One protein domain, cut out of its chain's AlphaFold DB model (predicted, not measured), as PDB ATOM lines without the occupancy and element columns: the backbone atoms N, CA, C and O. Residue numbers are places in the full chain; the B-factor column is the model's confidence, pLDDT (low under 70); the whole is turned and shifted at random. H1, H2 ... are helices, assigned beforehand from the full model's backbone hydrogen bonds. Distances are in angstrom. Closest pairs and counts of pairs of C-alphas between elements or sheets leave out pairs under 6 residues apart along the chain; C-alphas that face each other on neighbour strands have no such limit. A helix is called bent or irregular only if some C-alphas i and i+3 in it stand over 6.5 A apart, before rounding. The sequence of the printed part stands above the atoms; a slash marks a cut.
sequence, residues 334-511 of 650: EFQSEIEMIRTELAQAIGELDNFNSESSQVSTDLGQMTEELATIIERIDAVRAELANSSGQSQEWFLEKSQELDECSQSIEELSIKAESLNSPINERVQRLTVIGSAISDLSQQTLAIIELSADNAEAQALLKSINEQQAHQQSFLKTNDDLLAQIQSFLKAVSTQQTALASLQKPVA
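What this domain is: This is residues 334 to 511 of the 650 residues of the protein "FecR domain-containing protein" of Candidatus Riflebacteria bacterium HGW-Riflebacteria-2 (UniProt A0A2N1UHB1). Three very long helices lie side by side in a thin, well-formed up-and-down bundle, each running against the one before it, with H1, H2 and H3 each touching the other two. The helices make the long axis of a rod, and the two turns between them lie at its opposite ends. The printed part has 178 residues with three named helices, H1, H2 and H3 in chain order, and no named strand; its class is all helix. It is extended, with a radius of gyration of the C-alphas of 26.3 A and spans of 91 by 19 by 18 A.

Where its parts are: H1, residues 336 to 388, begins at C-alpha 336 (138.461, 48.538, 149.116) and is 77.0 A long from first to last C-alpha. H2, residues 396 to 454, is the longest at 87.1 A and begins at C-alpha 396 (96.568, 70.834, 218.515). H3, residues 459 to 510, is 76.7 A long and ends at C-alpha 510 (95.894, 66.132, 210.423). H2 and H3 are neither bent nor irregular, but only just: C-alphas 422 and 425 are 6.2 A apart, and C-alphas 506 and 509 are 6.0 A apart.

How they stand to each other: H1 and H2 form a helical hairpin and touch, their closest C-alphas being those of Ile 377 and Cys 409, 6.3 A apart. They run opposite ways at a shallow tilt of 19 degrees. H2 and H3, a second helical hairpin, touch with 56 pairs of C-alphas within 8 A, the closest being Phe 399 and Val 510 at 5.6 A. They run opposite ways at a shallow tilt of 17 degrees. H1 and H3 touch, closest at the C-alphas of Ile 339 and Ala 461, 6.9 A apart, and run the same way at a shallow tilt of 20 degrees. O i to N i+4 pairs are within hydrogen-bond range in 48 of 49 cases in H1, 53 of 55 in H2 and 45 of 48 in H3.

The domain as a whole: The two C-alphas farthest apart are those of Glu 334 and Gly 393, 91.9 A. The printed part has no cut; the link from H1 to H2 is short, with 7 residues, and that from H2 to H3 is tight, with 4. The mean pLDDT of the printed part is 87.8, and residues 334 to 335 and 455 to 458 are under 70.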
ATOM      1  N   GLU A 334     138.243  47.138 143.755       61.69
ATOM      2  CA  GLU A 334     136.880  47.675 143.620       61.69
ATOM      3  C   GLU A 334     136.170  47.800 144.983       61.69
ATOM      4  O   GLU A 334     135.618  48.850 145.307       61.69
ATOM      5  N   PHE A 335     136.302  46.787 145.848       67.50
ATOM      6  CA  PHE A 335     135.642  46.746 147.161       67.50
ATOM      7  C   PHE A 335     136.416  47.434 148.297       67.50
ATOM      8  O   PHE A 335     135.891  47.575 149.399       67.50
ATOM      9  N   GLN A 336     137.653  47.888 148.068       70.88
ATOM     10  CA  GLN A 336     138.461  48.538 149.116       70.88
ATOM     11  C   GLN A 336     137.846  49.856 149.590       70.88
ATOM     12  O   GLN A 336     137.847  50.151 150.782       70.88
ATOM     13  N   SER A 337     137.272  50.630 148.666       77.38
ATOM     14  CA  SER A 337     136.592  51.881 149.015       77.38
ATOM     15  C   SER A 337     135.326  51.645 149.849       77.38
ATOM     16  O   SER A 337     135.097  52.361 150.821       77.38
ATOM     17  N   GLU A 338     134.553  50.603 149.532       79.19
ATOM     18  CA  GLU A 338     133.360  50.201 150.286       79.19
ATOM     19  C   GLU A 338     133.718  49.666 151.676       79.19
ATOM     20  O   GLU A 338     133.104  50.062 152.663       79.19
ATOM     21  N   ILE A 339     134.771  48.851 151.786       76.81
ATOM     22  CA  ILE A 339     135.282  48.345 153.069       76.81
ATOM     23  C   ILE A 339     135.736  49.486 153.987       76.81
ATOM     24  O   ILE A 339     135.452  49.453 155.186       76.81
ATOM     25  N   GLU A 340     136.411  50.508 153.456       81.12
ATOM     26  CA  GLU A 340     136.818  51.677 154.246       81.12
ATOM     27  C   GLU A 340     135.633  52.563 154.663       81.12
ATOM     28  O   GLU A 340     135.624  53.090 155.782       81.12
ATOM     29  N   MET A 341     134.593  52.678 153.827       84.62
ATOM     30  CA  MET A 341     133.339  53.328 154.231       84.62
ATOM     31  C   MET A 341     132.669  52.562 155.379       84.62
ATOM     32  O   MET A 341     132.403  53.156 156.423       84.62
ATOM     33  N   ILE A 342     132.510  51.239 155.250       81.75
ATOM     34  CA  ILE A 342     131.917  50.380 156.290       81.75
ATOM     35  C   ILE A 342     132.724  50.460 157.595       81.75
ATOM     36  O   ILE A 342     132.145  50.547 158.677       81.75
ATOM     37  N   ARG A 343     134.064  50.486 157.530       78.81
ATOM     38  CA  ARG A 343     134.924  50.682 158.714       78.81
ATOM     39  C   ARG A 343     134.690  52.027 159.388       78.81
ATOM     40  O   ARG A 343     134.651  52.086 160.615       78.81
ATOM     41  N   THR A 344     134.561  53.093 158.602       85.81
ATOM     42  CA  THR A 344     134.341  54.446 159.122       85.81
ATOM     43  C   THR A 344     132.976  54.554 159.799       85.81
ATOM     44  O   THR A 344     132.886  55.059 160.918       85.81
ATOM     45  N   GLU A 345     131.929  54.018 159.168       86.69
ATOM     46  CA  GLU A 345     130.574  53.982 159.731       86.69
ATOM     47  C   GLU A 345     130.508  53.116 160.996       86.69
ATOM     48  O   GLU A 345     129.944  53.537 162.008       86.69
ATOM     49  N   LEU A 346     131.176  51.956 161.000       83.50
ATOM     50  CA  LEU A 346     131.286  51.118 162.193       83.50
ATOM     51  C   LEU A 346     132.034  51.836 163.327       83.50
ATOM     52  O   LEU A 346     131.606  51.774 164.477       83.50
ATOM     53  N   ALA A 347     133.127  52.542 163.030       83.38
ATOM     54  CA  ALA A 347     133.877  53.300 164.033       83.38
ATOM     55  C   ALA A 347     133.043  54.434 164.647       83.38
ATOM     56  O   ALA A 347     133.125  54.671 165.855       83.38
ATOM     57  N   GLN A 348     132.212  55.106 163.842       86.25
ATOM     58  CA  GLN A 348     131.266  56.098 164.345       86.25
ATOM     59  C   GLN A 348     130.231  55.453 165.280       86.25
ATOM     60  O   GLN A 348     130.030  55.948 166.390       86.25
ATOM     61  N   ALA A 349     129.638  54.325 164.876       81.44
ATOM     62  CA  ALA A 349     128.674  53.591 165.695       81.44
ATOM     63  C   ALA A 349     129.272  53.142 167.042       81.44
ATOM     64  O   ALA A 349     128.623  53.285 168.077       81.44
ATOM     65  N   ILE A 350     130.523  52.662 167.048       83.50
ATOM     66  CA  ILE A 350     131.252  52.291 168.274       83.50
ATOM     67  C   ILE A 350     131.442  53.508 169.188       83.50
ATOM     68  O   ILE A 350     131.166  53.425 170.383       83.50
ATOM     69  N   GLY A 351     131.868  54.648 168.635       82.62
ATOM     70  CA  GLY A 351     132.070  55.870 169.416       82.62
ATOM     71  C   GLY A 351     130.784  56.384 170.072       82.62
ATOM     72  O   GLY A 351     130.810  56.856 171.207       82.62
ATOM     73  N   GLU A 352     129.644  56.262 169.387       83.19
ATOM     74  CA  GLU A 352     128.333  56.572 169.971       83.19
ATOM     75  C   GLU A 352     127.962  55.586 171.095       83.19
ATOM     76  O   GLU A 352     127.477  56.010 172.147       83.19
ATOM     77  N   LEU A 353     128.259  54.295 170.920       81.62
ATOM     78  CA  LEU A 353     128.003  53.241 171.907       81.62
ATOM     79  C   LEU A 353     128.788  53.443 173.216       81.62
ATOM     80  O   LEU A 353     128.224  53.327 174.307       81.62
ATOM     81  N   ASP A 354     130.070  53.801 173.115       79.62
ATOM     82  CA  ASP A 354     130.942  54.043 174.274       79.62
ATOM     83  C   ASP A 354     130.468  55.239 175.114       79.62
ATOM     84  O   ASP A 354     130.480  55.186 176.351       79.62
ATOM     85  N   ASN A 355     129.978  56.297 174.460       81.44
ATOM     86  CA  ASN A 355     129.398  57.447 175.154       81.44
ATOM     87  C   ASN A 355     128.182  57.022 175.992       81.44
ATOM     88  O   ASN A 355     128.114  57.352 177.181       81.44
ATOM     89  N   PHE A 356     127.276  56.211 175.433       81.31
ATOM     90  CA  PHE A 356     126.094  55.730 176.160       81.31
ATOM     91  C   PHE A 356     126.435  54.859 177.372       81.31
ATOM     92  O   PHE A 356     125.728  54.917 178.384       81.31
ATOM     93  N   ASN A 357     127.514  54.078 177.308       77.69
ATOM     94  CA  ASN A 357     127.946  53.242 178.428       77.69
ATOM     95  C   ASN A 357     128.342  54.081 179.657       77.69
ATOM     96  O   ASN A 357     127.919  53.803 180.785       77.69
ATOM     97  N   SER A 358     129.111  55.151 179.430       78.00
ATOM     98  CA  SER A 358     129.535  56.056 180.505       78.00
ATOM     99  C   SER A 358     128.341  56.725 181.192       78.00
ATOM    100  O   SER A 358     128.275  56.797 182.421       78.00
ATOM    101  N   GLU A 359     127.340  57.126 180.407       82.88
ATOM    102  CA  GLU A 359     126.157  57.801 180.920       82.88
ATOM    103  C   GLU A 359     125.183  56.842 181.626       82.88
ATOM    104  O   GLU A 359     124.560  57.223 182.616       82.88
ATOM    105  N   SER A 360     125.062  55.592 181.163       85.06
ATOM    106  CA  SER A 360     124.176  54.579 181.772       85.06
ATOM    107  C   SER A 360     124.606  54.225 183.199       85.06
ATOM    108  O   SER A 360     123.767  54.063 184.087       85.06
ATOM    109  N   SER A 361     125.920  54.168 183.443       84.62
ATOM    110  CA  SER A 361     126.484  53.886 184.770       84.62
ATOM    111  C   SER A 361     126.131  54.971 185.795       84.62
ATOM    112  O   SER A 361     125.802  54.666 186.945       84.62
ATOM    113  N   GLN A 362     126.147  56.239 185.371       87.56
ATOM    114  CA  GLN A 362     125.755  57.351 186.234       87.56
ATOM    115  C   GLN A 362     124.264  57.287 186.571       87.56
ATOM    116  O   GLN A 362     123.908  57.367 187.743       87.56
ATOM    117  N   VAL A 363     123.396  57.058 185.577       90.94
ATOM    118  CA  VAL A 363     121.949  57.001 185.837       90.94
ATOM    119  C   VAL A 363     121.582  55.840 186.760       90.94
ATOM    120  O   VAL A 363     120.757  56.007 187.656       90.94
ATOM    121  N   SER A 364     122.229  54.681 186.605       91.19
ATOM    122  CA  SER A 364     122.035  53.564 187.534       91.19
ATOM    123  C   SER A 364     122.398  53.938 188.976       91.19
ATOM    124  O   SER A 364     121.732  53.490 189.908       91.19
ATOM    125  N   THR A 365     123.444  54.745 189.165       92.00
ATOM    126  CA  THR A 365     123.870  55.215 190.491       92.00
ATOM    127  C   THR A 365     122.858  56.201 191.072       92.00
ATOM    128  O   THR A 365     122.439  56.044 192.219       92.00
ATOM    129  N   ASP A 366     122.419  57.173 190.268       92.75
ATOM    130  CA  ASP A 366     121.447  58.187 190.683       92.75
ATOM    131  C   ASP A 366     120.103  57.549 191.066       92.75
ATOM    132  O   ASP A 366     119.521  57.895 192.093       92.75
ATOM    133  N   LEU A 367     119.639  56.566 190.286       93.81
ATOM    134  CA  LEU A 367     118.415  55.819 190.576       93.81
ATOM    135  C   LEU A 367     118.528  54.999 191.868       93.81
ATOM    136  O   LEU A 367     117.567  54.920 192.636       93.81
ATOM    137  N   GLY A 368     119.704  54.418 192.132       92.62
ATOM    138  CA  GLY A 368     119.988  53.722 193.387       92.62
ATOM    139  C   GLY A 368     119.849  54.643 194.600       92.62
ATOM    140  O   GLY A 368     119.126  54.311 195.537       92.62
ATOM    141  N   GLN A 369     120.456  55.833 194.540       94.56
ATOM    142  CA  GLN A 369     120.351  56.844 195.602       94.56
ATOM    143  C   GLN A 369     118.904  57.301 195.812       94.56
ATOM    144  O   GLN A 369     118.417  57.335 196.938       94.56
ATOM    145  N   MET A 370     118.180  57.582 194.727       96.06
ATOM    146  CA  MET A 370     116.777  57.995 194.804       96.06
ATOM    147  C   MET A 370     115.877  56.918 195.413       96.06
ATOM    148  O   MET A 370     114.927  57.234 196.125       96.06
ATOM    149  N   THR A 371     116.171  55.642 195.152       94.50
ATOM    150  CA  THR A 371     115.436  54.513 195.740       94.50
ATOM    151  C   THR A 371     115.651  54.437 197.253       94.50
ATOM    152  O   THR A 371     114.697  54.198 197.992       94.50
ATOM    153  N   GLU A 372     116.876  54.679 197.723       95.81
ATOM    154  CA  GLU A 372     117.207  54.733 199.153       95.81
ATOM    155  C   GLU A 372     116.562  55.945 199.850       95.81
ATOM    156  O   GLU A 372     115.971  55.813 200.928       95.81
ATOM    157  N   GLU A 373     116.584  57.111 199.198       95.75
ATOM    158  CA  GLU A 373     115.886  58.315 199.664       95.75
ATOM    159  C   GLU A 373     114.370  58.073 199.772       95.75
ATOM    160  O   GLU A 373     113.771  58.352 200.813       95.75
ATOM    161  N   LEU A 374     113.746  57.474 198.748       96.31
ATOM    162  CA  LEU A 374     112.322  57.131 198.777       96.31
ATOM    163  C   LEU A 374     111.995  56.145 199.905       96.31
ATOM    164  O   LEU A 374     110.988  56.322 200.586       96.31
ATOM    165  N   ALA A 375     112.831  55.127 200.126       95.50
ATOM    166  CA  ALA A 375     112.634  54.165 201.209       95.50
ATOM    167  C   ALA A 375     112.644  54.848 202.588       95.50
ATOM    168  O   ALA A 375     111.780  54.568 203.419       95.50
ATOM    169  N   THR A 376     113.556  55.801 202.791       96.25
ATOM    170  CA  THR A 376     113.631  56.600 204.023       96.25
ATOM    171  C   THR A 376     112.368  57.444 204.223       96.25
ATOM    172  O   THR A 376     111.844  57.543 205.333       96.25
ATOM    173  N   ILE A 377     111.832  58.038 203.151       94.44
ATOM    174  CA  ILE A 377     110.589  58.821 203.231       94.44
ATOM    175  C   ILE A 377     109.384  57.918 203.521       94.44
ATOM    176  O   ILE A 377     108.525  58.289 204.319       94.44
ATOM    177  N   ILE A 378     109.324  56.725 202.924       94.25
ATOM    178  CA  ILE A 378     108.269  55.740 203.208       94.25
ATOM    179  C   ILE A 378     108.268  55.371 204.692       94.25
ATOM    180  O   ILE A 378     107.206  55.375 205.310       94.25
ATOM    181  N   GLU A 379     109.440  55.125 205.282       95.00
ATOM    182  CA  GLU A 379     109.559  54.825 206.712       95.00
ATOM    183  C   GLU A 379     109.023  55.974 207.582       95.00
ATOM    184  O   GLU A 379     108.260  55.731 208.520       95.00
ATOM    185  N   ARG A 380     109.331  57.233 207.231       94.56
ATOM    186  CA  ARG A 380     108.773  58.419 207.909       94.56
ATOM    187  C   ARG A 380     107.248  58.496 207.779       94.56
ATOM    188  O   ARG A 380     106.563  58.715 208.776       94.56
ATOM    189  N   ILE A 381     106.703  58.286 206.579       93.25
ATOM    190  CA  ILE A 381     105.250  58.310 206.328       93.25
ATOM    191  C   ILE A 381     104.539  57.216 207.130       93.25
ATOM    192  O   ILE A 381     103.487  57.465 207.725       93.25
ATOM    193  N   ASP A 382     105.094  56.007 207.153       92.69
ATOM    194  CA  ASP A 382     104.514  54.884 207.885       92.69
ATOM    195  C   ASP A 382     104.596  55.092 209.405       92.69
ATOM    196  O   ASP A 382     103.647  54.737 210.110       92.69
ATOM    197  N   ALA A 383     105.656  55.738 209.908       92.75
ATOM    198  CA  ALA A 383     105.745  56.156 211.307       92.75
ATOM    199  C   ALA A 383     104.627  57.149 211.671       92.75
ATOM    200  O   ALA A 383     103.860  56.888 212.601       92.75
ATOM    201  N   VAL A 384     104.443  58.219 210.885       91.56
ATOM    202  CA  VAL A 384     103.357  59.193 211.112       91.56
ATOM    203  C   VAL A 384     101.983  58.526 211.015       91.56
ATOM    204  O   VAL A 384     101.101  58.779 211.836       91.56
ATOM    205  N   ARG A 385     101.787  57.613 210.055       91.19
ATOM    206  CA  ARG A 385     100.544  56.837 209.934       91.19
ATOM    207  C   ARG A 385     100.269  55.995 211.184       91.19
ATOM    208  O   ARG A 385      99.121  55.927 211.624       91.19
ATOM    209  N   ALA A 386     101.286  55.337 211.736       90.62
ATOM    210  CA  ALA A 386     101.147  54.523 212.942       90.62
ATOM    211  C   ALA A 386     100.813  55.377 214.174       90.62
ATOM    212  O   ALA A 386      99.989  54.977 215.000       90.62
ATOM    213  N   GLU A 387     101.406  56.565 214.277       90.56
ATOM    214  CA  GLU A 387     101.099  57.522 215.340       90.56
ATOM    215  C   GLU A 387      99.669  58.073 215.217       90.56
ATOM    216  O   GLU A 387      98.935  58.109 216.207       90.56
ATOM    217  N   LEU A 388      99.219  58.391 213.998       87.31
ATOM    218  CA  LEU A 388      97.852  58.852 213.729       87.31
ATOM    219  C   LEU A 388      96.776  57.827 214.095       87.31
ATOM    220  O   LEU A 388      95.666  58.209 214.459       87.31
ATOM    221  N   ALA A 389      97.084  56.529 214.062       86.38
ATOM    222  CA  ALA A 389      96.150  55.499 214.512       86.38
ATOM    223  C   ALA A 389      95.797  55.616 216.012       86.38
ATOM    224  O   ALA A 389      94.762  55.101 216.434       86.38
ATOM    225  N   ASN A 390      96.626  56.309 216.803       85.00
ATOM    226  CA  ASN A 390      96.452  56.521 218.242       85.00
ATOM    227  C   ASN A 390      96.287  58.013 218.602       85.00
ATOM    228  O   ASN A 390      96.644  58.428 219.704       85.00
ATOM    229  N   SER A 391      95.742  58.829 217.694       82.69
ATOM    230  CA  SER A 391      95.688  60.295 217.829       82.69
ATOM    231  C   SER A 391      94.620  60.840 218.794       82.69
ATOM    232  O   SER A 391      94.449  62.054 218.895       82.69
ATOM    233  N   SER A 392      93.856  59.981 219.476       80.50
ATOM    234  CA  SER A 392      92.785  60.417 220.385       80.50
ATOM    235  C   SER A 392      93.359  61.174 221.585       80.50
ATOM    236  O   SER A 392      94.229  60.653 222.279       80.50
ATOM    237  N   GLY A 393      92.835  62.373 221.860       76.31
ATOM    238  CA  GLY A 393      93.248  63.197 223.002       76.31
ATOM    239  C   GLY A 393      94.599  63.907 222.840       76.31
ATOM    240  O   GLY A 393      95.111  64.451 223.816       76.31
ATOM    241  N   GLN A 394      95.188  63.906 221.639       90.19
ATOM    242  CA  GLN A 394      96.401  64.680 221.358       90.19
ATOM    243  C   GLN A 394      96.102  66.185 221.270       90.19
ATOM    244  O   GLN A 394      94.979  66.595 220.952       90.19
ATOM    245  N   SER A 395      97.112  67.010 221.556       88.88
ATOM    246  CA  SER A 395      97.009  68.472 221.482       88.88
ATOM    247  C   SER A 395      97.009  68.968 220.039       88.88
ATOM    248  O   SER A 395      97.523  68.311 219.133       88.88
ATOM    249  N   GLN A 396      96.481  70.170 219.816       88.38
ATOM    250  CA  GLN A 396      96.568  70.834 218.515       88.38
ATOM    251  C   GLN A 396      98.021  71.039 218.048       88.38
ATOM    252  O   GLN A 396      98.296  70.900 216.861       88.38
ATOM    253  N   GLU A 397      98.957  71.297 218.971       88.69
ATOM    254  CA  GLU A 397     100.391  71.445 218.667       88.69
ATOM    255  C   GLU A 397     100.982  70.155 218.082       88.69
ATOM    256  O   GLU A 397     101.711  70.206 217.095       88.69
ATOM    257  N   TRP A 398     100.583  68.996 218.617       92.12
ATOM    258  CA  TRP A 398     100.987  67.696 218.083       92.12
ATOM    259  C   TRP A 398     100.493  67.489 216.644       92.12
ATOM    260  O   TRP A 398     101.246  67.032 215.786       92.12
ATOM    261  N   PHE A 399      99.245  67.866 216.338       89.94
ATOM    262  CA  PHE A 399      98.731  67.782 214.965       89.94
ATOM    263  C   PHE A 399      99.456  68.743 214.013       89.94
ATOM    264  O   PHE A 399      99.737  68.364 212.879       89.94
ATOM    265  N   LEU A 400      99.803  69.955 214.458       88.12
ATOM    266  CA  LEU A 400     100.580  70.904 213.654       88.12
ATOM    267  C   LEU A 400     101.985  70.374 213.343       88.12
ATOM    268  O   LEU A 400     102.413  70.441 212.191       88.12
ATOM    269  N   GLU A 401     102.665  69.789 214.332       91.81
ATOM    270  CA  GLU A 401     103.967  69.137 214.145       91.81
ATOM    271  C   GLU A 401     103.872  68.008 213.109       91.81
ATOM    272  O   GLU A 401     104.638  67.979 212.146       91.81
ATOM    273  N   LYS A 402     102.868  67.127 213.227       92.50
ATOM    274  CA  LYS A 402     102.656  66.048 212.247       92.50
ATOM    275  C   LYS A 402     102.276  66.569 210.864       92.50
ATOM    276  O   LYS A 402     102.662  65.960 209.868       92.50
ATOM    277  N   SER A 403     101.551  67.686 210.775       90.69
ATOM    278  CA  SER A 403     101.252  68.330 209.489       90.69
ATOM    279  C   SER A 403     102.539  68.788 208.818       90.69
ATOM    280  O   SER A 403     102.749  68.502 207.643       90.69
ATOM    281  N   GLN A 404     103.417  69.444 209.578       91.50
ATOM    282  CA  GLN A 404     104.702  69.912 209.080       91.50
ATOM    283  C   GLN A 404     105.593  68.743 208.636       91.50
ATOM    284  O   GLN A 404     106.171  68.798 207.553       91.50
ATOM    285  N   GLU A 405     105.662  67.658 209.418       93.00
ATOM    286  CA  GLU A 405     106.406  66.448 209.034       93.00
ATOM    287  C   GLU A 405     105.897  65.848 207.708       93.00
ATOM    288  O   GLU A 405     106.700  65.423 206.869       93.00
ATOM    289  N   LEU A 406     104.575  65.815 207.497       92.94
ATOM    290  CA  LEU A 406     103.971  65.327 206.250       92.94
ATOM    291  C   LEU A 406     104.237  66.272 205.071       92.94
ATOM    292  O   LEU A 406     104.482  65.791 203.964       92.94
ATOM    293  N   ASP A 407     104.230  67.586 205.295       92.44
ATOM    294  CA  ASP A 407     104.532  68.583 204.263       92.44
ATOM    295  C   ASP A 407     106.000  68.506 203.819       92.44
ATOM    296  O   ASP A 407     106.282  68.521 202.618       92.44
ATOM    297  N   GLU A 408     106.933  68.311 204.757       94.00
ATOM    298  CA  GLU A 408     108.341  68.035 204.442       94.00
ATOM    299  C   GLU A 408     108.493  66.754 203.609       94.00
ATOM    300  O   GLU A 408     109.206  66.746 202.603       94.00
ATOM    301  N   CYS A 409     107.792  65.675 203.982       94.50
ATOM    302  CA  CYS A 409     107.797  64.432 203.204       94.50
ATOM    303  C   CYS A 409     107.215  64.636 201.797       94.50
ATOM    304  O   CYS A 409     107.736  64.075 200.830       94.50
ATOM    305  N   SER A 410     106.160  65.447 201.671       94.25
ATOM    306  CA  SER A 410     105.552  65.790 200.383       94.25
ATOM    307  C   SER A 410     106.525  66.549 199.487       94.25
ATOM    308  O   SER A 410     106.664  66.194 198.317       94.25
ATOM    309  N   GLN A 411     107.239  67.535 200.035       95.00
ATOM    310  CA  GLN A 411     108.247  68.284 199.290       95.00
ATOM    311  C   GLN A 411     109.387  67.370 198.817       95.00
ATOM    312  O   GLN A 411     109.746  67.397 197.642       95.00
ATOM    313  N   SER A 412     109.918  66.506 199.692       95.56
ATOM    314  CA  SER A 412     110.978  65.563 199.305       95.56
ATOM    315  C   SER A 412     110.525  64.577 198.221       95.56
ATOM    316  O   SER A 412     111.290  64.256 197.313       95.56
ATOM    317  N   ILE A 413     109.272  64.110 198.265       95.19
ATOM    318  CA  ILE A 413     108.716  63.240 197.219       95.19
ATOM    319  C   ILE A 413     108.551  63.983 195.888       95.19
ATOM    320  O   ILE A 413     108.786  63.395 194.831       95.19
ATOM    321  N   GLU A 414     108.164  65.258 195.912       95.44
ATOM    322  CA  GLU A 414     108.076  66.083 194.703       95.44
ATOM    323  C   GLU A 414     109.456  66.301 194.065       95.44
ATOM    324  O   GLU A 414     109.613  66.107 192.858       95.44
ATOM    325  N   GLU A 415     110.482  66.586 194.872       95.62
ATOM    326  CA  GLU A 415     111.874  66.691 194.413       95.62
ATOM    327  C   GLU A 415     112.363  65.384 193.762       95.62
ATOM    328  O   GLU A 415     112.950  65.409 192.673       95.62
ATOM    329  N   LEU A 416     112.051  64.229 194.366       95.50
ATOM    330  CA  LEU A 416     112.346  62.911 193.788       95.50
ATOM    331  C   LEU A 416     111.595  62.655 192.476       95.50
ATOM    332  O   LEU A 416     112.172  62.081 191.550       95.50
ATOM    333  N   SER A 417     110.333  63.087 192.376       95.56
ATOM    334  CA  SER A 417     109.538  62.978 191.147       95.56
ATOM    335  C   SER A 417     110.193  63.750 190.004       95.56
ATOM    336  O   SER A 417     110.429  63.190 188.934       95.56
ATOM    337  N   ILE A 418     110.568  65.009 190.250       95.00
ATOM    338  CA  ILE A 418     111.225  65.874 189.260       95.00
ATOM    339  C   ILE A 418     112.568  65.272 188.829       95.00
ATOM    340  O   ILE A 418     112.874  65.208 187.634       95.00
ATOM    341  N   LYS A 419     113.365  64.781 189.788       94.62
ATOM    342  CA  LYS A 419     114.650  64.135 189.494       94.62
ATOM    343  C   LYS A 419     114.449  62.884 188.629       94.62
ATOM    344  O   LYS A 419     115.149  62.730 187.630       94.62
ATOM    345  N   ALA A 420     113.452  62.049 188.928       93.62
ATOM    346  CA  ALA A 420     113.145  60.845 188.146       93.62
ATOM    347  C   ALA A 420     112.678  61.167 186.724       93.62
ATOM    348  O   ALA A 420     113.134  60.543 185.765       93.62
ATOM    349  N   GLU A 421     111.815  62.170 186.567       92.88
ATOM    350  CA  GLU A 421     111.359  62.630 185.254       92.88
ATOM    351  C   GLU A 421     112.518  63.161 184.401       92.88
ATOM    352  O   GLU A 421     112.590  62.862 183.203       92.88
ATOM    353  N   SER A 422     113.472  63.867 185.021       92.75
ATOM    354  CA  SER A 422     114.662  64.376 184.326       92.75
ATOM    355  C   SER A 422     115.601  63.272 183.822       92.75
ATOM    356  O   SER A 422     116.302  63.484 182.835       92.75
ATOM    357  N   LEU A 423     115.571  62.079 184.434       91.69
ATOM    358  CA  LEU A 423     116.314  60.893 183.985       91.69
ATOM    359  C   LEU A 423     115.548  60.070 182.935       91.69
ATOM    360  O   LEU A 423     116.158  59.475 182.044       91.69
ATOM    361  N   ASN A 424     114.214  60.055 183.010       91.19
ATOM    362  CA  ASN A 424     113.360  59.243 182.142       91.19
ATOM    363  C   ASN A 424     113.448  59.659 180.662       91.19
ATOM    364  O   ASN A 424     113.576  58.808 179.781       91.19
ATOM    365  N   SER A 425     113.400  60.967 180.373       88.12
ATOM    366  CA  SER A 425     113.419  61.462 178.987       88.12
ATOM    367  C   SER A 425     114.739  61.157 178.260       88.12
ATOM    368  O   SER A 425     114.674  60.606 177.158       88.12
ATOM    369  N   PRO A 426     115.928  61.438 178.836       88.12
ATOM    370  CA  PRO A 426     117.200  61.094 178.203       88.12
ATOM    371  C   PRO A 426     117.367  59.596 177.943       88.12
ATOM    372  O   PRO A 426     117.830  59.223 176.870       88.12
ATOM    373  N   ILE A 427     116.967  58.718 178.874       89.94
ATOM    374  CA  ILE A 427     117.087  57.264 178.659       89.94
ATOM    375  C   ILE A 427     116.172  56.792 177.534       89.94
ATOM    376  O   ILE A 427     116.605  56.009 176.693       89.94
ATOM    377  N   ASN A 428     114.938  57.290 177.471       88.94
ATOM    378  CA  ASN A 428     114.035  56.934 176.383       88.94
ATOM    379  C   ASN A 428     114.603  57.359 175.013       88.94
ATOM    380  O   ASN A 428     114.567  56.588 174.054       88.94
ATOM    381  N   GLU A 429     115.207  58.551 174.925       88.75
ATOM    382  CA  GLU A 429     115.908  58.989 173.710       88.75
ATOM    383  C   GLU A 429     117.114  58.088 173.386       88.75
ATOM    384  O   GLU A 429     117.328  57.730 172.226       88.75
ATOM    385  N   ARG A 430     117.882  57.659 174.399       88.62
ATOM    386  CA  ARG A 430     119.004  56.721 174.218       88.62
ATOM    387  C   ARG A 430     118.550  55.370 173.680       88.62
ATOM    388  O   ARG A 430     119.171  54.876 172.746       88.62
ATOM    389  N   VAL A 431     117.471  54.791 174.208       90.75
ATOM    390  CA  VAL A 431     116.900  53.524 173.709       90.75
ATOM    391  C   VAL A 431     116.529  53.644 172.226       90.75
ATOM    392  O   VAL A 431     116.869  52.772 171.419       90.75
ATOM    393  N   GLN A 432     115.905  54.758 171.830       90.44
ATOM    394  CA  GLN A 432     115.583  55.022 170.424       90.44
ATOM    395  C   GLN A 432     116.844  55.120 169.556       90.44
ATOM    396  O   GLN A 432     116.918  54.478 168.507       90.44
ATOM    397  N   ARG A 433     117.862  55.865 170.003       89.19
ATOM    398  CA  ARG A 433     119.143  55.987 169.286       89.19
ATOM    399  C   ARG A 433     119.875  54.648 169.176       89.19
ATOM    400  O   ARG A 433     120.336  54.306 168.093       89.19
ATOM    401  N   LEU A 434     119.920  53.855 170.247       89.56
ATOM    402  CA  LEU A 434     120.506  52.512 170.244       89.56
ATOM    403  C   LEU A 434     119.794  51.585 169.259       89.56
ATOM    404  O   LEU A 434     120.456  50.786 168.602       89.56
ATOM    405  N   THR A 435     118.473  51.707 169.118       90.69
ATOM    406  CA  THR A 435     117.702  50.950 168.121       90.69
ATOM    407  C   THR A 435     118.118  51.325 166.697       90.69
ATOM    408  O   THR A 435     118.354  50.440 165.875       90.69
ATOM    409  N   VAL A 436     118.287  52.625 166.418       90.81
ATOM    410  CA  VAL A 436     118.768  53.120 165.114       90.81
ATOM    411  C   VAL A 436     120.192  52.634 164.822       90.81
ATOM    412  O   VAL A 436     120.462  52.144 163.726       90.81
ATOM    413  N   ILE A 437     121.093  52.688 165.807       88.19
ATOM    414  CA  ILE A 437     122.455  52.145 165.672       88.19
ATOM    415  C   ILE A 437     122.409  50.639 165.388       88.19
ATOM    416  O   ILE A 437     123.129  50.157 164.519       88.19
ATOM    417  N   GLY A 438     121.529  49.896 166.065       89.69
ATOM    418  CA  GLY A 438     121.321  48.470 165.809       89.69
ATOM    419  C   GLY A 438     120.905  48.180 164.364       89.69
ATOM    420  O   GLY A 438     121.457  47.268 163.748       89.69
ATOM    421  N   SER A 439     119.994  48.982 163.794       89.44
ATOM    422  CA  SER A 439     119.644  48.865 162.371       89.44
ATOM    423  C   SER A 439     120.823  49.181 161.451       89.44
ATOM    424  O   SER A 439     121.096  48.398 160.548       89.44
ATOM    425  N   ALA A 440     121.589  50.241 161.731       88.19
ATOM    426  CA  ALA A 440     122.759  50.592 160.927       88.19
ATOM    427  C   ALA A 440     123.827  49.481 160.946       88.19
ATOM    428  O   ALA A 440     124.335  49.094 159.900       88.19
ATOM    429  N   ILE A 441     124.121  48.898 162.115       88.62
ATOM    430  CA  ILE A 441     125.054  47.762 162.239       88.62
ATOM    431  C   ILE A 441     124.549  46.542 161.450       88.62
ATOM    432  O   ILE A 441     125.341  45.852 160.807       88.62
ATOM    433  N   SER A 442     123.237  46.281 161.464       90.69
ATOM    434  CA  SER A 442     122.633  45.206 160.668       90.69
ATOM    435  C   SER A 442     122.793  45.449 159.164       90.69
ATOM    436  O   SER A 442     123.150  44.522 158.435       90.69
ATOM    437  N   ASP A 443     122.579  46.681 158.703       89.69
ATOM    438  CA  ASP A 443     122.754  47.056 157.296       89.69
ATOM    439  C   ASP A 443     124.223  46.906 156.863       89.69
ATOM    440  O   ASP A 443     124.501  46.319 155.817       89.69
ATOM    441  N   LEU A 444     125.176  47.331 157.704       88.12
ATOM    442  CA  LEU A 444     126.614  47.126 157.474       88.12
ATOM    443  C   LEU A 444     126.983  45.637 157.392       88.12
ATOM    444  O   LEU A 444     127.809  45.244 156.564       88.12
ATOM    445  N   SER A 445     126.361  44.793 158.223       90.75
ATOM    446  CA  SER A 445     126.539  43.336 158.174       90.75
ATOM    447  C   SER A 445     126.067  42.765 156.834       90.75
ATOM    448  O   SER A 445     126.806  42.020 156.188       90.75
ATOM    449  N   GLN A 446     124.885  43.178 156.358       89.56
ATOM    450  CA  GLN A 446     124.353  42.758 155.057       89.56
ATOM    451  C   GLN A 446     125.218  43.230 153.883       89.56
ATOM    452  O   GLN A 446     125.500  42.441 152.981       89.56
ATOM    453  N   GLN A 447     125.689  44.480 153.907       87.00
ATOM    454  CA  GLN A 447     126.609  44.998 152.889       87.00
ATOM    455  C   GLN A 447     127.922  44.204 152.868       87.00
ATOM    456  O   GLN A 447     128.389  43.795 151.807       87.00
ATOM    457  N   THR A 448     128.488  43.906 154.042       85.88
ATOM    458  CA  THR A 448     129.727  43.120 154.147       85.88
ATOM    459  C   THR A 448     129.530  41.681 153.661       85.88
ATOM    460  O   THR A 448     130.410  41.129 152.999       85.88
ATOM    461  N   LEU A 449     128.373  41.072 153.936       85.31
ATOM    462  CA  LEU A 449     128.009  39.751 153.413       85.31
ATOM    463  C   LEU A 449     127.911  39.748 151.883       85.31
ATOM    464  O   LEU A 449     128.483  38.860 151.256       85.31
ATOM    465  N   ALA A 450     127.283  40.763 151.281       82.31
ATOM    466  CA  ALA A 450     127.215  40.900 149.824       82.31
ATOM    467  C   ALA A 450     128.616  41.020 149.194       82.31
ATOM    468  O   ALA A 450     128.898  40.386 148.174       82.31
ATOM    469  N   ILE A 451     129.531  41.760 149.835       78.38
ATOM    470  CA  ILE A 451     130.936  41.828 149.406       78.38
ATOM    471  C   ILE A 451     131.588  40.443 149.487       78.38
ATOM    472  O   ILE A 451     132.267  40.039 148.546       78.38
ATOM    473  N   ILE A 452     131.381  39.683 150.567       79.06
ATOM    474  CA  ILE A 452     131.948  38.330 150.725       79.06
ATOM    475  C   ILE A 452     131.394  37.354 149.675       79.06
ATOM    476  O   ILE A 452     132.156  36.547 149.145       79.06
ATOM    477  N   GLU A 453     130.107  37.437 149.331       76.75
ATOM    478  CA  GLU A 453     129.493  36.612 148.279       76.75
ATOM    479  C   GLU A 453     130.119  36.872 146.902       76.75
ATOM    480  O   GLU A 453     130.365  35.935 146.139       76.75
ATOM    481  N   LEU A 454     130.433  38.135 146.604       71.25
ATOM    482  CA  LEU A 454     131.097  38.543 145.364       71.25
ATOM    483  C   LEU A 454     132.622  38.326 145.405       71.25
ATOM    484  O   LEU A 454     133.254  38.217 144.354       71.25
ATOM    485  N   SER A 455     133.217  38.245 146.603       66.19
ATOM    486  CA  SER A 455     134.665  38.206 146.848       66.19
ATOM    487  C   SER A 455     135.072  37.220 147.951       66.19
ATOM    488  O   SER A 455     135.635  37.596 148.978       66.19
ATOM    489  N   ALA A 456     134.843  35.923 147.727       56.12
ATOM    490  CA  ALA A 456     135.045  34.877 148.742       56.12
ATOM    491  C   ALA A 456     136.445  34.853 149.411       56.12
ATOM    492  O   ALA A 456     136.567  34.386 150.544       56.12
ATOM    493  N   ASP A 457     137.479  35.395 148.752       55.81
ATOM    494  CA  ASP A 457     138.865  35.460 149.243       55.81
ATOM    495  C   ASP A 457     139.228  36.784 149.954       55.81
ATOM    496  O   ASP A 457     140.392  37.011 150.301       55.81
ATOM    497  N   ASN A 458     138.263  37.681 150.194       69.38
ATOM    498  CA  ASN A 458     138.526  38.947 150.872       69.38
ATOM    499  C   ASN A 458     138.616  38.757 152.397       69.38
ATOM    500  O   ASN A 458     137.652  38.946 153.145       69.38
ATOM    501  N   ALA A 459     139.809  38.380 152.861       73.56
ATOM    502  CA  ALA A 459     140.119  38.207 154.280       73.56
ATOM    503  C   ALA A 459     139.811  39.463 155.121       73.56
ATOM    504  O   ALA A 459     139.463  39.347 156.297       73.56
ATOM    505  N   GLU A 460     139.899  40.659 154.527       77.12
ATOM    506  CA  GLU A 460     139.568  41.912 155.209       77.12
ATOM    507  C   GLU A 460     138.061  42.063 155.427       77.12
ATOM    508  O   GLU A 460     137.655  42.452 156.521       77.12
ATOM    509  N   ALA A 461     137.236  41.695 154.443       78.94
ATOM    510  CA  ALA A 461     135.780  41.677 154.584       78.94
ATOM    511  C   ALA A 461     135.322  40.630 155.615       78.94
ATOM    512  O   ALA A 461     134.462  40.914 156.445       78.94
ATOM    513  N   GLN A 462     135.945  39.445 155.643       81.62
ATOM    514  CA  GLN A 462     135.648  38.420 156.656       81.62
ATOM    515  C   GLN A 462     136.014  38.878 158.078       81.62
ATOM    516  O   GLN A 462     135.249  38.664 159.022       81.62
ATOM    517  N   ALA A 463     137.169  39.532 158.246       82.94
ATOM    518  CA  ALA A 463     137.566  40.112 159.527       82.94
ATOM    519  C   ALA A 463     136.631  41.257 159.954       82.94
ATOM    520  O   ALA A 463     136.278  41.358 161.131       82.94
ATOM    521  N   LEU A 464     136.195  42.085 158.999       85.25
ATOM    522  CA  LEU A 464     135.243  43.166 159.236       85.25
ATOM    523  C   LEU A 464     133.876  42.630 159.665       85.25
ATOM    524  O   LEU A 464     133.347  43.098 160.667       85.25
ATOM    525  N   LEU A 465     133.353  41.599 158.995       89.19
ATOM    526  CA  LEU A 465     132.090  40.958 159.368       89.19
ATOM    527  C   LEU A 465     132.141  40.400 160.795       89.19
ATOM    528  O   LEU A 465     131.193  40.556 161.561       89.19
ATOM    529  N   LYS A 466     133.262  39.779 161.179       89.88
ATOM    530  CA  LYS A 466     133.460  39.317 162.556       89.88
ATOM    531  C   LYS A 466     133.383  40.480 163.552       89.88
ATOM    532  O   LYS A 466     132.670  40.364 164.545       89.88
ATOM    533  N   SER A 467     134.064  41.592 163.266       87.00
ATOM    534  CA  SER A 467     134.010  42.807 164.092       87.00
ATOM    535  C   SER A 467     132.586  43.369 164.186       87.00
ATOM    536  O   SER A 467     132.112  43.662 165.278       87.00
ATOM    537  N   ILE A 468     131.863  43.447 163.063       89.56
ATOM    538  CA  ILE A 468     130.464  43.901 163.014       89.56
ATOM    539  C   ILE A 468     129.576  43.021 163.901       89.56
ATOM    540  O   ILE A 468     128.814  43.548 164.707       89.56
ATOM    541  N   ASN A 469     129.710  41.695 163.817       89.94
ATOM    542  CA  ASN A 469     128.924  40.767 164.634       89.94
ATOM    543  C   ASN A 469     129.232  40.901 166.137       89.94
ATOM    544  O   ASN A 469     128.320  40.838 166.961       89.94
ATOM    545  N   GLU A 470     130.498  41.113 166.505       89.81
ATOM    546  CA  GLU A 470     130.889  41.403 167.892       89.81
ATOM    547  C   GLU A 470     130.250  42.716 168.383       89.81
ATOM    548  O   GLU A 470     129.683  42.755 169.478       89.81
ATOM    549  N   GLN A 471     130.252  43.766 167.554       87.75
ATOM    550  CA  GLN A 471     129.606  45.040 167.893       87.75
ATOM    551  C   GLN A 471     128.082  44.941 167.952       87.75
ATOM    552  O   GLN A 471     127.465  45.572 168.808       87.75
ATOM    553  N   GLN A 472     127.463  44.115 167.111       90.44
ATOM    554  CA  GLN A 472     126.029  43.850 167.170       90.44
ATOM    555  C   GLN A 472     125.643  43.194 168.502       90.44
ATOM    556  O   GLN A 472     124.675  43.608 169.140       90.44
ATOM    557  N   ALA A 473     126.429  42.217 168.969       87.94
ATOM    558  CA  ALA A 473     126.212  41.594 170.273       87.94
ATOM    559  C   ALA A 473     126.384  42.600 171.428       87.94
ATOM    560  O   ALA A 473     125.577  42.620 172.362       87.94
ATOM    561  N   HIS A 474     127.397  43.471 171.358       86.06
ATOM    562  CA  HIS A 474     127.584  44.543 172.340       86.06
ATOM    563  C   HIS A 474     126.418  45.539 172.342       86.06
ATOM    564  O   HIS A 474     125.880  45.845 173.406       86.06
ATOM    565  N   GLN A 475     125.973  46.001 171.171       91.44
ATOM    566  CA  GLN A 475     124.840  46.917 171.034       91.44
ATOM    567  C   GLN A 475     123.556  46.328 171.636       91.44
ATOM    568  O   GLN A 475     122.866  47.025 172.380       91.44
ATOM    569  N   GLN A 476     123.266  45.044 171.403       89.94
ATOM    570  CA  GLN A 476     122.105  44.374 172.003       89.94
ATOM    571  C   GLN A 476     122.182  44.331 173.535       89.94
ATOM    572  O   GLN A 476     121.176  44.544 174.214       89.94
ATOM    573  N   SER A 477     123.376  44.100 174.090       88.31
ATOM    574  CA  SER A 477     123.605  44.151 175.540       88.31
ATOM    575  C   SER A 477     123.325  45.548 176.118       88.31
ATOM    576  O   SER A 477     122.673  45.679 177.159       88.31
ATOM    577  N   PHE A 478     123.755  46.607 175.423       87.50
ATOM    578  CA  PHE A 478     123.491  47.990 175.836       87.50
ATOM    579  C   PHE A 478     122.019  48.373 175.747       87.50
ATOM    580  O   PHE A 478     121.512  49.026 176.662       87.50
ATOM    581  N   LEU A 479     121.339  47.953 174.677       90.06
ATOM    582  CA  LEU A 479     119.908  48.183 174.507       90.06
ATOM    583  C   LEU A 479     119.132  47.568 175.672       90.06
ATOM    584  O   LEU A 479     118.412  48.280 176.364       90.06
ATOM    585  N   LYS A 480     119.400  46.293 175.979       90.62
ATOM    586  CA  LYS A 480     118.787  45.604 177.119       90.62
ATOM    587  C   LYS A 480     119.038  46.329 178.445       90.62
ATOM    588  O   LYS A 480     118.117  46.508 179.231       90.62
ATOM    589  N   THR A 481     120.273  46.771 178.683       90.31
ATOM    590  CA  THR A 481     120.627  47.496 179.915       90.31
ATOM    591  C   THR A 481     119.839  48.805 180.050       90.31
ATOM    592  O   THR A 481     119.380  49.140 181.140       90.31
ATOM    593  N   ASN A 482     119.657  49.547 178.953       90.75
ATOM    594  CA  ASN A 482     118.898  50.798 178.964       90.75
ATOM    595  C   ASN A 482     117.385  50.566 179.081       90.75
ATOM    596  O   ASN A 482     116.722  51.320 179.790       90.75
ATOM    597  N   ASP A 483     116.853  49.511 178.460       91.69
ATOM    598  CA  ASP A 483     115.456  49.092 178.637       91.69
ATOM    599  C   ASP A 483     115.167  48.718 180.099       91.69
ATOM    600  O   ASP A 483     114.169  49.160 180.675       91.69
ATOM    601  N   ASP A 484     116.074  47.968 180.734       92.44
ATOM    602  CA  ASP A 484     115.966  47.600 182.148       92.44
ATOM    603  C   ASP A 484     116.016  48.845 183.056       92.44
ATOM    604  O   ASP A 484     115.249  48.940 184.019       92.44
ATOM    605  N   LEU A 485     116.878  49.826 182.758       92.88
ATOM    606  CA  LEU A 485     116.927  51.102 183.488       92.88
ATOM    607  C   LEU A 485     115.643  51.918 183.302       92.88
ATOM    608  O   LEU A 485     115.110  52.453 184.277       92.88
ATOM    609  N   LEU A 486     115.116  51.988 182.079       93.00
ATOM    610  CA  LEU A 486     113.864  52.682 181.784       93.00
ATOM    611  C   LEU A 486     112.701  52.067 182.573       93.00
ATOM    612  O   LEU A 486     111.922  52.789 183.199       93.00
ATOM    613  N   ALA A 487     112.618  50.735 182.604       93.88
ATOM    614  CA  ALA A 487     111.616  50.017 183.382       93.88
ATOM    615  C   ALA A 487     111.739  50.306 184.889       93.88
ATOM    616  O   ALA A 487     110.728  50.523 185.566       93.88
ATOM    617  N   GLN A 488     112.965  50.368 185.420       94.56
ATOM    618  CA  GLN A 488     113.201  50.713 186.823       94.56
ATOM    619  C   GLN A 488     112.776  52.154 187.145       94.56
ATOM    620  O   GLN A 488     112.104  52.369 188.154       94.56
ATOM    621  N   ILE A 489     113.079  53.129 186.280       93.94
ATOM    622  CA  ILE A 489     112.651  54.530 186.460       93.94
ATOM    623  C   ILE A 489     111.125  54.647 186.436       93.94
ATOM    624  O   ILE A 489     110.537  55.312 187.287       93.94
ATOM    625  N   GLN A 490     110.457  53.965 185.503       93.75
ATOM    626  CA  GLN A 490     108.993  53.957 185.435       93.75
ATOM    627  C   GLN A 490     108.363  53.313 186.678       93.75
ATOM    628  O   GLN A 490     107.361  53.808 187.202       93.75
ATOM    629  N   SER A 491     108.966  52.236 187.189       94.62
ATOM    630  CA  SER A 491     108.555  51.621 188.454       94.62
ATOM    631  C   SER A 491     108.748  52.573 189.637       94.62
ATOM    632  O   SER A 491     107.864  52.682 190.489       94.62
ATOM    633  N   PHE A 492     109.868  53.298 189.677       96.12
ATOM    634  CA  PHE A 492     110.147  54.302 190.700       96.12
ATOM    635  C   PHE A 492     109.121  55.443 190.673       96.12
ATOM    636  O   PHE A 492     108.521  55.747 191.702       96.12
ATOM    637  N   LEU A 493     108.825  56.011 189.498       95.56
ATOM    638  CA  LEU A 493     107.797  57.049 189.330       95.56
ATOM    639  C   LEU A 493     106.416  56.579 189.808       95.56
ATOM    640  O   LEU A 493     105.680  57.322 190.461       95.56
ATOM    641  N   LYS A 494     106.065  55.316 189.544       95.75
ATOM    642  CA  LYS A 494     104.824  54.720 190.052       95.75
ATOM    643  C   LYS A 494     104.824  54.604 191.580       95.75
ATOM    644  O   LYS A 494     103.793  54.858 192.209       95.75
ATOM    645  N   ALA A 495     105.951  54.224 192.180       94.56
ATOM    646  CA  ALA A 495     106.098  54.175 193.633       94.56
ATOM    647  C   ALA A 495     105.959  55.577 194.251       94.56
ATOM    648  O   ALA A 495     105.172  55.750 195.179       94.56
ATOM    649  N   VAL A 496     106.619  56.584 193.671       95.75
ATOM    650  CA  VAL A 496     106.490  58.005 194.040       95.75
ATOM    651  C   VAL A 496     105.031  58.466 193.990       95.75
ATOM    652  O   VAL A 496     104.510  58.954 194.990       95.75
ATOM    653  N   SER A 497     104.325  58.224 192.882       94.69
ATOM    654  CA  SER A 497     102.907  58.590 192.734       94.69
ATOM    655  C   SER A 497     101.999  57.903 193.767       94.69
ATOM    656  O   SER A 497     101.060  58.504 194.305       94.69
ATOM    657  N   THR A 498     102.304  56.646 194.101       94.94
ATOM    658  CA  THR A 498     101.598  55.913 195.161       94.94
ATOM    659  C   THR A 498     101.789  56.602 196.514       94.94
ATOM    660  O   THR A 498     100.815  56.779 197.248       94.94
ATOM    661  N   GLN A 499     103.010  57.051 196.825       93.88
ATOM    662  CA  GLN A 499     103.294  57.760 198.075       93.88
ATOM    663  C   GLN A 499     102.698  59.170 198.118       93.88
ATOM    664  O   GLN A 499     102.165  59.552 199.154       93.88
ATOM    665  N   GLN A 500     102.670  59.907 197.004       94.06
ATOM    666  CA  GLN A 500     101.946  61.188 196.915       94.06
ATOM    667  C   GLN A 500     100.460  61.015 197.255       94.06
ATOM    668  O   GLN A 500      99.887  61.785 198.024       94.06
ATOM    669  N   THR A 501      99.838  59.955 196.731       92.00
ATOM    670  CA  THR A 501      98.433  59.636 197.025       92.00
ATOM    671  C   THR A 501      98.242  59.261 198.497       92.00
ATOM    672  O   THR A 501      97.273  59.684 199.132       92.00
ATOM    673  N   ALA A 502      99.175  58.487 199.063       90.44
ATOM    674  CA  ALA A 502      99.158  58.125 200.475       90.44
ATOM    675  C   ALA A 502      99.297  59.356 201.385       90.44
ATOM    676  O   ALA A 502      98.514  59.500 202.324       90.44
ATOM    677  N   LEU A 503     100.216  60.274 201.078       92.19
ATOM    678  CA  LEU A 503     100.388  61.541 201.791       92.19
ATOM    679  C   LEU A 503      99.133  62.408 201.744       92.19
ATOM    680  O   LEU A 503      98.650  62.834 202.790       92.19
ATOM    681  N   ALA A 504      98.541  62.589 200.560       89.19
ATOM    682  CA  ALA A 504      97.305  63.357 200.411       89.19
ATOM    683  C   ALA A 504      96.158  62.785 201.270       89.19
ATOM    684  O   ALA A 504      95.333  63.529 201.806       89.19
ATOM    685  N   SER A 505      96.113  61.458 201.447       89.06
ATOM    686  CA  SER A 505      95.133  60.812 202.328       89.06
ATOM    687  C   SER A 505      95.396  61.052 203.823       89.06
ATOM    688  O   SER A 505      94.441  61.085 204.600       89.06
ATOM    689  N   LEU A 506      96.659  61.259 204.217       88.25
ATOM    690  CA  LEU A 506      97.082  61.525 205.597       88.25
ATOM    691  C   LEU A 506      97.011  63.010 205.975       88.25
ATOM    692  O   LEU A 506      96.738  63.315 207.130       88.25
ATOM    693  N   GLN A 507      97.173  63.938 205.029       86.19
ATOM    694  CA  GLN A 507      97.063  65.377 205.310       86.19
ATOM    695  C   GLN A 507      95.657  65.776 205.792       86.19
ATOM    696  O   GLN A 507      95.500  66.633 206.659       86.19
ATOM    697  N   LYS A 508      94.605  65.127 205.277       81.75
ATOM    698  CA  LYS A 508      93.215  65.447 205.633       81.75
ATOM    699  C   LYS A 508      92.878  65.261 207.127       81.75
ATOM    700  O   LYS A 508      92.262  66.168 207.681       81.75
ATOM    701  N   PRO A 509      93.195  64.128 207.786       76.81
ATOM    702  CA  PRO A 509      92.929  63.955 209.218       76.81
ATOM    703  C   PRO A 509      93.812  64.818 210.130       76.81
ATOM    704  O   PRO A 509      93.429  65.043 211.272       76.81
ATOM    705  N   VAL A 510      94.958  65.303 209.644       82.38
ATOM    706  CA  VAL A 510      95.894  66.132 210.423       82.38
ATOM    707  C   VAL A 510      95.549  67.625 210.357       82.38
ATOM    708  O   VAL A 510      95.923  68.388 211.241       82.38
ATOM    709  N   ALA A 511      94.767  68.045 209.358       77.88
ATOM    710  CA  ALA A 511      94.253  69.405 209.254       77.88
ATOM    711  C   ALA A 511      93.256  69.716 210.390       77.88
ATOM    712  O   ALA A 511      92.047  69.452 210.313       77.88
TER     713      ALA A 511